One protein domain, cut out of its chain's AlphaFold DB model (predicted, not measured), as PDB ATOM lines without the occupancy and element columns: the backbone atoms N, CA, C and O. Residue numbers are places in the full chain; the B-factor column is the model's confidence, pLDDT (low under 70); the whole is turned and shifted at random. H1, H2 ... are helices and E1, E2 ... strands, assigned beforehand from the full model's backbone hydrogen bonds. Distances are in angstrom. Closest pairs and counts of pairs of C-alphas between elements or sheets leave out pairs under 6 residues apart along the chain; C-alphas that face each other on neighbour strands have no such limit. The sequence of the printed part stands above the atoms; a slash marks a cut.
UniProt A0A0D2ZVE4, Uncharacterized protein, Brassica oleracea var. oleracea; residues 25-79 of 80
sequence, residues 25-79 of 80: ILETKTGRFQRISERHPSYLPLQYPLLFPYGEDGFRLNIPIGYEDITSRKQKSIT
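Overview. This is residues 25 to 79 of the 80 residues of an uncharacterized protein of Brassica oleracea var. oleracea (UniProt A0A0D2ZVE4). With little regular structure, the printed part is drawn out as a rod: a small antiparallel hairpin, E1 and E2, at one end, the short helix H1 further along, and at the other end a loop that folds back, pairing residues 63 to 64 with 77 to 78, while residues 68 to 74 stick out. It has 55 residues, 12 of them in named elements, in the order E1, E2, H1, class mixed. It is extended, with a radius of gyration of the C-alphas of 15.9 A and spans of 52 by 21 by 16 A.

Along the chain. E1, residues 25 to 27, begins at C-alpha 25 (34.347, -37.964, 23.434). E2, residues 33 to 36, is 9.8 A long. H1, residues 43 to 47, ends at C-alpha 47 (22.075, -36.600, 28.269).

Arrangement. E1 and E2 are antiparallel at 141 degrees; N 26 and O 34 are 2.8 A apart, within hydrogen-bond range. The closest C-alphas of E2 and H1, Ile 36 and Tyr 43, are 7.6 A apart. E1 and H1 are apart. In H1 every O i to N i+4 pair is within hydrogen-bond range.

Size, cuts and confidence. C-alphas 31 and 70, the farthest apart, are 52.4 A apart. The printed part has no cut. Residue 55 and residues 66 to 76 have pLDDT under 70.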
ATOM      1  N   ILE A  25      33.675 -36.963  24.263       85.81
ATOM      2  CA  ILE A  25      34.347 -37.964  23.434       85.81
ATOM      3  C   ILE A  25      33.477 -39.215  23.440       85.81
ATOM      4  O   ILE A  25      33.162 -39.751  24.498       85.81
ATOM      5  N   LEU A  26      33.076 -39.654  22.253       84.50
ATOM      6  CA  LEU A  26      32.308 -40.870  22.039       84.50
ATOM      7  C   LEU A  26      33.227 -41.955  21.518       84.50
ATOM      8  O   LEU A  26      34.010 -41.702  20.606       84.50
ATOM      9  N   GLU A  27      33.089 -43.164  22.033       83.38
ATOM     10  CA  GLU A  27      33.619 -44.347  21.378       83.38
ATOM     11  C   GLU A  27      32.520 -44.958  20.512       83.38
ATOM     12  O   GLU A  27      31.404 -45.221  20.954       83.38
ATOM     13  N   THR A  28      32.804 -45.125  19.228       81.12
ATOM     14  CA  THR A  28      31.887 -45.817  18.323       81.12
ATOM     15  C   THR A  28      32.046 -47.324  18.486       81.12
ATOM     16  O   THR A  28      33.125 -47.803  18.816       81.12
ATOM     17  N   LYS A  29      31.034 -48.101  18.083       78.94
ATOM     18  CA  LYS A  29      31.114 -49.578  18.018       78.94
ATOM     19  C   LYS A  29      32.288 -50.122  17.187       78.94
ATOM     20  O   LYS A  29      32.581 -51.308  17.233       78.94
ATOM     21  N   THR A  30      32.941 -49.267  16.400       86.69
ATOM     22  CA  THR A  30      34.147 -49.599  15.627       86.69
ATOM     23  C   THR A  30      35.454 -49.378  16.403       86.69
ATOM     24  O   THR A  30      36.525 -49.504  15.814       86.69
ATOM     25  N   GLY A  31      35.384 -49.011  17.689       85.56
ATOM     26  CA  GLY A  31      36.532 -48.675  18.541       85.56
ATOM     27  C   GLY A  31      37.164 -47.316  18.224       85.56
ATOM     28  O   GLY A  31      38.293 -47.034  18.614       85.56
ATOM     29  N   ARG A  32      36.478 -46.469  17.441       86.75
ATOM     30  CA  ARG A  32      36.980 -45.137  17.072       86.75
ATOM     31  C   ARG A  32      36.432 -44.081  18.009       86.75
ATOM     32  O   ARG A  32      35.215 -44.010  18.180       86.75
ATOM     33  N   PHE A  33      37.316 -43.215  18.492       88.69
ATOM     34  CA  PHE A  33      36.937 -42.033  19.250       88.69
ATOM     35  C   PHE A  33      36.509 -40.891  18.330       88.69
ATOM     36  O   PHE A  33      37.210 -40.535  17.382       88.69
ATOM     37  N   GLN A  34      35.371 -40.286  18.642       87.62
ATOM     38  CA  GLN A  34      34.847 -39.110  17.973       87.62
ATOM     39  C   GLN A  34      34.548 -38.032  19.005       87.62
ATOM     40  O   GLN A  34      33.785 -38.237  19.944       87.62
ATOM     41  N   ARG A  35      35.129 -36.852  18.806       88.44
ATOM     42  CA  ARG A  35      34.857 -35.692  19.648       88.44
ATOM     43  C   ARG A  35      33.658 -34.932  19.097       88.44
ATOM     44  O   ARG A  35      33.661 -34.554  17.926       88.44
ATOM     45  N   ILE A  36      32.651 -34.705  19.932       86.62
ATOM     46  CA  ILE A  36      31.444 -33.962  19.561       86.62
ATOM     47  C   ILE A  36      31.289 -32.708  20.422       86.62
ATOM     48  O   ILE A  36      31.908 -32.564  21.474       86.62
ATOM     49  N   SER A  37      30.484 -31.763  19.940       85.56
ATOM     50  CA  SER A  37      30.119 -30.560  20.697       85.56
ATOM     51  C   SER A  37      28.694 -30.679  21.229       85.56
ATOM     52  O   SER A  37      27.929 -31.509  20.754       85.56
ATOM     53  N   GLU A  38      28.302 -29.801  22.147       80.94
ATOM     54  CA  GLU A  38      26.931 -29.742  22.685       80.94
ATOM     55  C   GLU A  38      25.865 -29.447  21.613       80.94
ATOM     56  O   GLU A  38      24.701 -29.783  21.782       80.94
ATOM     57  N   ARG A  39      26.267 -28.855  20.479       81.56
ATOM     58  CA  ARG A  39      25.404 -28.630  19.304       81.56
ATOM     59  C   ARG A  39      25.327 -29.845  18.380       81.56
ATOM     60  O   ARG A  39      24.769 -29.755  17.290       81.56
ATOM     61  N   HIS A  40      25.981 -30.947  18.739       83.56
ATOM     62  CA  HIS A  40      25.924 -32.160  17.948       83.56
ATOM     63  C   HIS A  40      24.578 -32.851  18.193       83.56
ATOM     64  O   HIS A  40      24.192 -33.016  19.350       83.56
ATOM     65  N   PRO A  41      23.890 -33.321  17.149       82.31
ATOM     66  CA  PRO A  41      22.583 -33.955  17.296       82.31
ATOM     67  C   PRO A  41      22.515 -35.150  18.252       82.31
ATOM     68  O   PRO A  41      21.536 -35.319  18.974       82.31
ATOM     69  N   SER A  42      23.602 -35.915  18.346       81.69
ATOM     70  CA  SER A  42      23.732 -37.035  19.286       81.69
ATOM     71  C   SER A  42      23.925 -36.625  20.751       81.69
ATOM     72  O   SER A  42      23.884 -37.490  21.617       81.69
ATOM     73  N   TYR A  43      24.146 -35.344  21.063       83.06
ATOM     74  CA  TYR A  43      24.422 -34.903  22.432       83.06
ATOM     75  C   TYR A  43      23.204 -35.023  23.360       83.06
ATOM     76  O   TYR A  43      23.307 -35.574  24.455       83.06
ATOM     77  N   LEU A  44      22.037 -34.545  22.923       80.75
ATOM     78  CA  LEU A  44      20.811 -34.587  23.726       80.75
ATOM     79  C   LEU A  44      20.361 -36.019  24.079       80.75
ATOM     80  O   LEU A  44      20.058 -36.256  25.250       80.75
ATOM     81  N   PRO A  45      20.396 -36.995  23.152       80.31
ATOM     82  CA  PRO A  45      20.147 -38.403  23.462       80.31
ATOM     83  C   PRO A  45      21.074 -38.987  24.525       80.31
ATOM     84  O   PRO A  45      20.630 -39.781  25.349       80.31
ATOM     85  N   LEU A  46      22.343 -38.570  24.544       78.94
ATOM     86  CA  LEU A  46      23.307 -39.016  25.554       78.94
ATOM     87  C   LEU A  46      22.981 -38.457  26.941       78.94
ATOM     88  O   LEU A  46      23.175 -39.143  27.941       78.94
ATOM     89  N   GLN A  47      22.479 -37.222  27.009       77.81
ATOM     90  CA  GLN A  47      22.075 -36.600  28.269       77.81
ATOM     91  C   GLN A  47      20.707 -37.105  28.760       77.81
ATOM     92  O   GLN A  47      20.480 -37.169  29.969       77.81
ATOM     93  N   TYR A  48      19.813 -37.494  27.844       80.06
ATOM     94  CA  TYR A  48      18.454 -37.943  28.154       80.06
ATOM     95  C   TYR A  48      18.082 -39.265  27.456       80.06
ATOM     96  O   TYR A  48      17.174 -39.279  26.619       80.06
ATOM     97  N   PRO A  49      18.692 -40.406  27.837       76.06
ATOM     98  CA  PRO A  49      18.438 -41.689  27.174       76.06
ATOM     99  C   PRO A  49      16.967 -42.129  27.202       76.06
ATOM    100  O   PRO A  49      16.499 -42.797  26.286       76.06
ATOM    101  N   LEU A  50      16.215 -41.727  28.236       79.69
ATOM    102  CA  LEU A  50      14.784 -42.032  28.363       79.69
ATOM    103  C   LEU A  50      13.910 -41.276  27.355       79.69
ATOM    104  O   LEU A  50      12.858 -41.780  26.976       79.69
ATOM    105  N   LEU A  51      14.323 -40.072  26.944       78.50
ATOM    106  CA  LEU A  51      13.589 -39.275  25.958       78.50
ATOM    107  C   LEU A  51      13.891 -39.728  24.527       78.50
ATOM    108  O   LEU A  51      13.047 -39.560  23.656       78.50
ATOM    109  N   PHE A  52      15.060 -40.334  24.305       75.88
ATOM    110  CA  PHE A  52      15.536 -40.766  22.991       75.88
ATOM    111  C   PHE A  52      15.970 -42.241  23.018       75.88
ATOM    112  O   PHE A  52      17.142 -42.551  22.789       75.88
ATOM    113  N   PRO A  53      15.043 -43.181  23.281       73.81
ATOM    114  CA  PRO A  53      15.370 -44.593  23.504       73.81
ATOM    115  C   PRO A  53      15.996 -45.283  22.283       73.81
ATOM    116  O   PRO A  53      16.636 -46.324  22.419       73.81
ATOM    117  N   TYR A  54      15.830 -44.702  21.092       76.56
ATOM    118  CA  TYR A  54      16.393 -45.203  19.838       76.56
ATOM    119  C   TYR A  54      17.593 -44.391  19.331       76.56
ATOM    120  O   TYR A  54      18.075 -44.656  18.233       76.56
ATOM    121  N   GLY A  55      18.092 -43.421  20.108       67.62
ATOM    122  CA  GLY A  55      19.200 -42.558  19.686       67.62
ATOM    123  C   GLY A  55      18.815 -41.601  18.555       67.62
ATOM    124  O   GLY A  55      19.590 -41.392  17.625       67.62
ATOM    125  N   GLU A  56      17.596 -41.071  18.609       78.75
ATOM    126  CA  GLU A  56      17.067 -40.125  17.624       78.75
ATOM    127  C   GLU A  56      17.823 -38.791  17.671       78.75
ATOM    128  O   GLU A  56      18.443 -38.445  18.670       78.75
ATOM    129  N   ASP A  57      17.754 -38.015  16.594       78.31
ATOM    130  CA  ASP A  57      18.438 -36.727  16.499       78.31
ATOM    131  C   ASP A  57      17.797 -35.701  17.444       78.31
ATOM    132  O   ASP A  57      16.713 -35.177  17.173       78.31
ATOM    133  N   GLY A  58      18.454 -35.427  18.572       71.50
ATOM    134  CA  GLY A  58      17.891 -34.552  19.594       71.50
ATOM    135  C   GLY A  58      18.064 -33.067  19.284       71.50
ATOM    136  O   GLY A  58      17.217 -32.286  19.697       71.50
ATOM    137  N   PHE A  59      19.118 -32.682  18.547       75.44
ATOM    138  CA  PHE A  59      19.393 -31.278  18.214       75.44
ATOM    139  C   PHE A  59      19.145 -30.969  16.736       75.44
ATOM    140  O   PHE A  59      19.829 -31.511  15.863       75.44
ATOM    141  N   ARG A  60      18.206 -30.064  16.436       77.88
ATOM    142  CA  ARG A  60      17.878 -29.661  15.056       77.88
ATOM    143  C   ARG A  60      17.673 -28.154  14.952       77.88
ATOM    144  O   ARG A  60      16.766 -27.581  15.555       77.88
ATOM    145  N   LEU A  61      18.500 -27.516  14.123       77.31
ATOM    146  CA  LEU A  61      18.376 -26.099  13.782       77.31
ATOM    147  C   LEU A  61      17.323 -25.884  12.691       77.31
ATOM    148  O   LEU A  61      17.140 -26.721  11.808       77.31
ATOM    149  N   ASN A  62      16.714 -24.698  12.700       77.31
ATOM    150  CA  ASN A  62      15.857 -24.191  11.625       77.31
ATOM    151  C   ASN A  62      14.608 -25.036  11.338       77.31
ATOM    152  O   ASN A  62      14.188 -25.134  10.186       77.31
ATOM    153  N   ILE A  63      13.982 -25.616  12.364       79.81
ATOM    154  CA  ILE A  63      12.697 -26.292  12.174       79.81
ATOM    155  C   ILE A  63      11.658 -25.220  11.796       79.81
ATOM    156  O   ILE A  63      11.438 -24.297  12.594       79.81
ATOM    157  N   PRO A  64      11.043 -25.289  10.600       75.94
ATOM    158  CA  PRO A  64      10.052 -24.311  10.180       75.94
ATOM    159  C   PRO A  64       8.790 -24.457  11.029       75.94
ATOM    160  O   PRO A  64       8.283 -25.560  11.240       75.94
ATOM    161  N   ILE A  65       8.273 -23.334  11.520       74.56
ATOM    162  CA  ILE A  65       7.017 -23.313  12.268       74.56
ATOM    163  C   ILE A  65       5.892 -23.412  11.231       74.56
ATOM    164  O   ILE A  65       5.598 -22.440  10.548       74.56
ATOM    165  N   GLY A  66       5.294 -24.595  11.076       66.12
ATOM    166  CA  GLY A  66       4.252 -24.871  10.071       66.12
ATOM    167  C   GLY A  66       2.891 -24.208  10.330       66.12
ATOM    168  O   GLY A  66       1.903 -24.603   9.722       66.12
ATOM    169  N   TYR A  67       2.821 -23.243  11.249       65.38
ATOM    170  CA  TYR A  67       1.617 -22.469  11.526       65.38
ATOM    171  C   TYR A  67       1.740 -21.114  10.828       65.38
ATOM    172  O   TYR A  67       2.566 -20.286  11.220       65.38
ATOM    173  N   GLU A  68       0.934 -20.897   9.788       62.56
ATOM    174  CA  GLU A  68       0.750 -19.569   9.202       62.56
ATOM    175  C   GLU A  68      -0.018 -18.703  10.201       62.56
ATOM    176  O   GLU A  68      -1.246 -18.696  10.260       62.56
ATOM    177  N   ASP A  69       0.728 -18.003  11.051       58.28
ATOM    178  CA  ASP A  69       0.163 -16.990  11.927       58.28
ATOM    179  C   ASP A  69      -0.193 -15.768  11.060       58.28
ATOM    180  O   ASP A  69       0.673 -15.131  10.459       58.28
ATOM    181  N   ILE A  70      -1.484 -15.439  11.007       59.00
ATOM    182  CA  ILE A  70      -2.052 -14.193  10.450       59.00
ATOM    183  C   ILE A  70      -1.403 -12.936  11.053       59.00
ATOM    184  O   ILE A  70      -1.544 -11.838  10.514       59.00
ATOM    185  N   THR A  71      -0.682 -13.086  12.167       62.97
ATOM    186  CA  THR A  71       0.110 -12.035  12.793       62.97
ATOM    187  C   THR A  71       1.607 -12.299  12.615       62.97
ATOM    188  O   THR A  71       2.150 -13.327  13.008       62.97
ATOM    189  N   SER A  72       2.298 -11.344  11.997       60.66
ATOM    190  CA  SER A  72       3.710 -11.395  11.609       60.66
ATOM    191  C   SER A  72       4.663 -11.618  12.802       60.66
ATOM    192  O   SER A  72       5.249 -10.665  13.324       60.66
ATOM    193  N   ARG A  73       4.869 -12.863  13.257       61.25
ATOM    194  CA  ARG A  73       5.877 -13.169  14.288       61.25
ATOM    195  C   ARG A  73       7.291 -13.001  13.724       61.25
ATOM    196  O   ARG A  73       7.616 -13.479  12.640       61.25
ATOM    197  N   LYS A  74       8.170 -12.349  14.496       65.12
ATOM    198  CA  LYS A  74       9.580 -12.104  14.126       65.12
ATOM    199  C   LYS A  74      10.438 -13.377  14.062       65.12
ATOM    200  O   LYS A  74      11.495 -13.346  13.438       65.12
ATOM    201  N   GLN A  75      10.011 -14.478  14.682       61.75
ATOM    202  CA  GLN A  75      10.773 -15.727  14.736       61.75
ATOM    203  C   GLN A  75      10.127 -16.787  13.841       61.75
ATOM    204  O   GLN A  75       9.002 -17.211  14.086       61.75
ATOM    205  N   LYS A  76      10.850 -17.188  12.789       69.69
ATOM    206  CA  LYS A  76      10.357 -18.072  11.716       69.69
ATOM    207  C   LYS A  76      10.737 -19.544  11.899       69.69
ATOM    208  O   LYS A  76      10.246 -20.402  11.170       69.69
ATOM    209  N   SER A  77      11.614 -19.837  12.855       70.94
ATOM    210  CA  SER A  77      12.113 -21.184  13.102       70.94
ATOM    211  C   SER A  77      12.440 -21.413  14.571       70.94
ATOM    212  O   SER A  77      12.868 -20.494  15.278       70.94
ATOM    213  N   ILE A  78      12.273 -22.657  15.007       71.00
ATOM    214  CA  ILE A  78      12.638 -23.127  16.346       71.00
ATOM    215  C   ILE A  78      13.883 -24.015  16.281       71.00
ATOM    216  O   ILE A  78      14.237 -24.545  15.226       71.00
ATOM    217  N   THR A  79      14.565 -24.124  17.417       74.31
ATOM    218  CA  THR A  79      15.636 -25.099  17.647       74.31
ATOM    219  C   THR A  79      15.121 -26.087  18.677       74.31
ATOM    220  O   THR A  79      14.538 -25.659  19.675       74.31
TER     221      THR A  79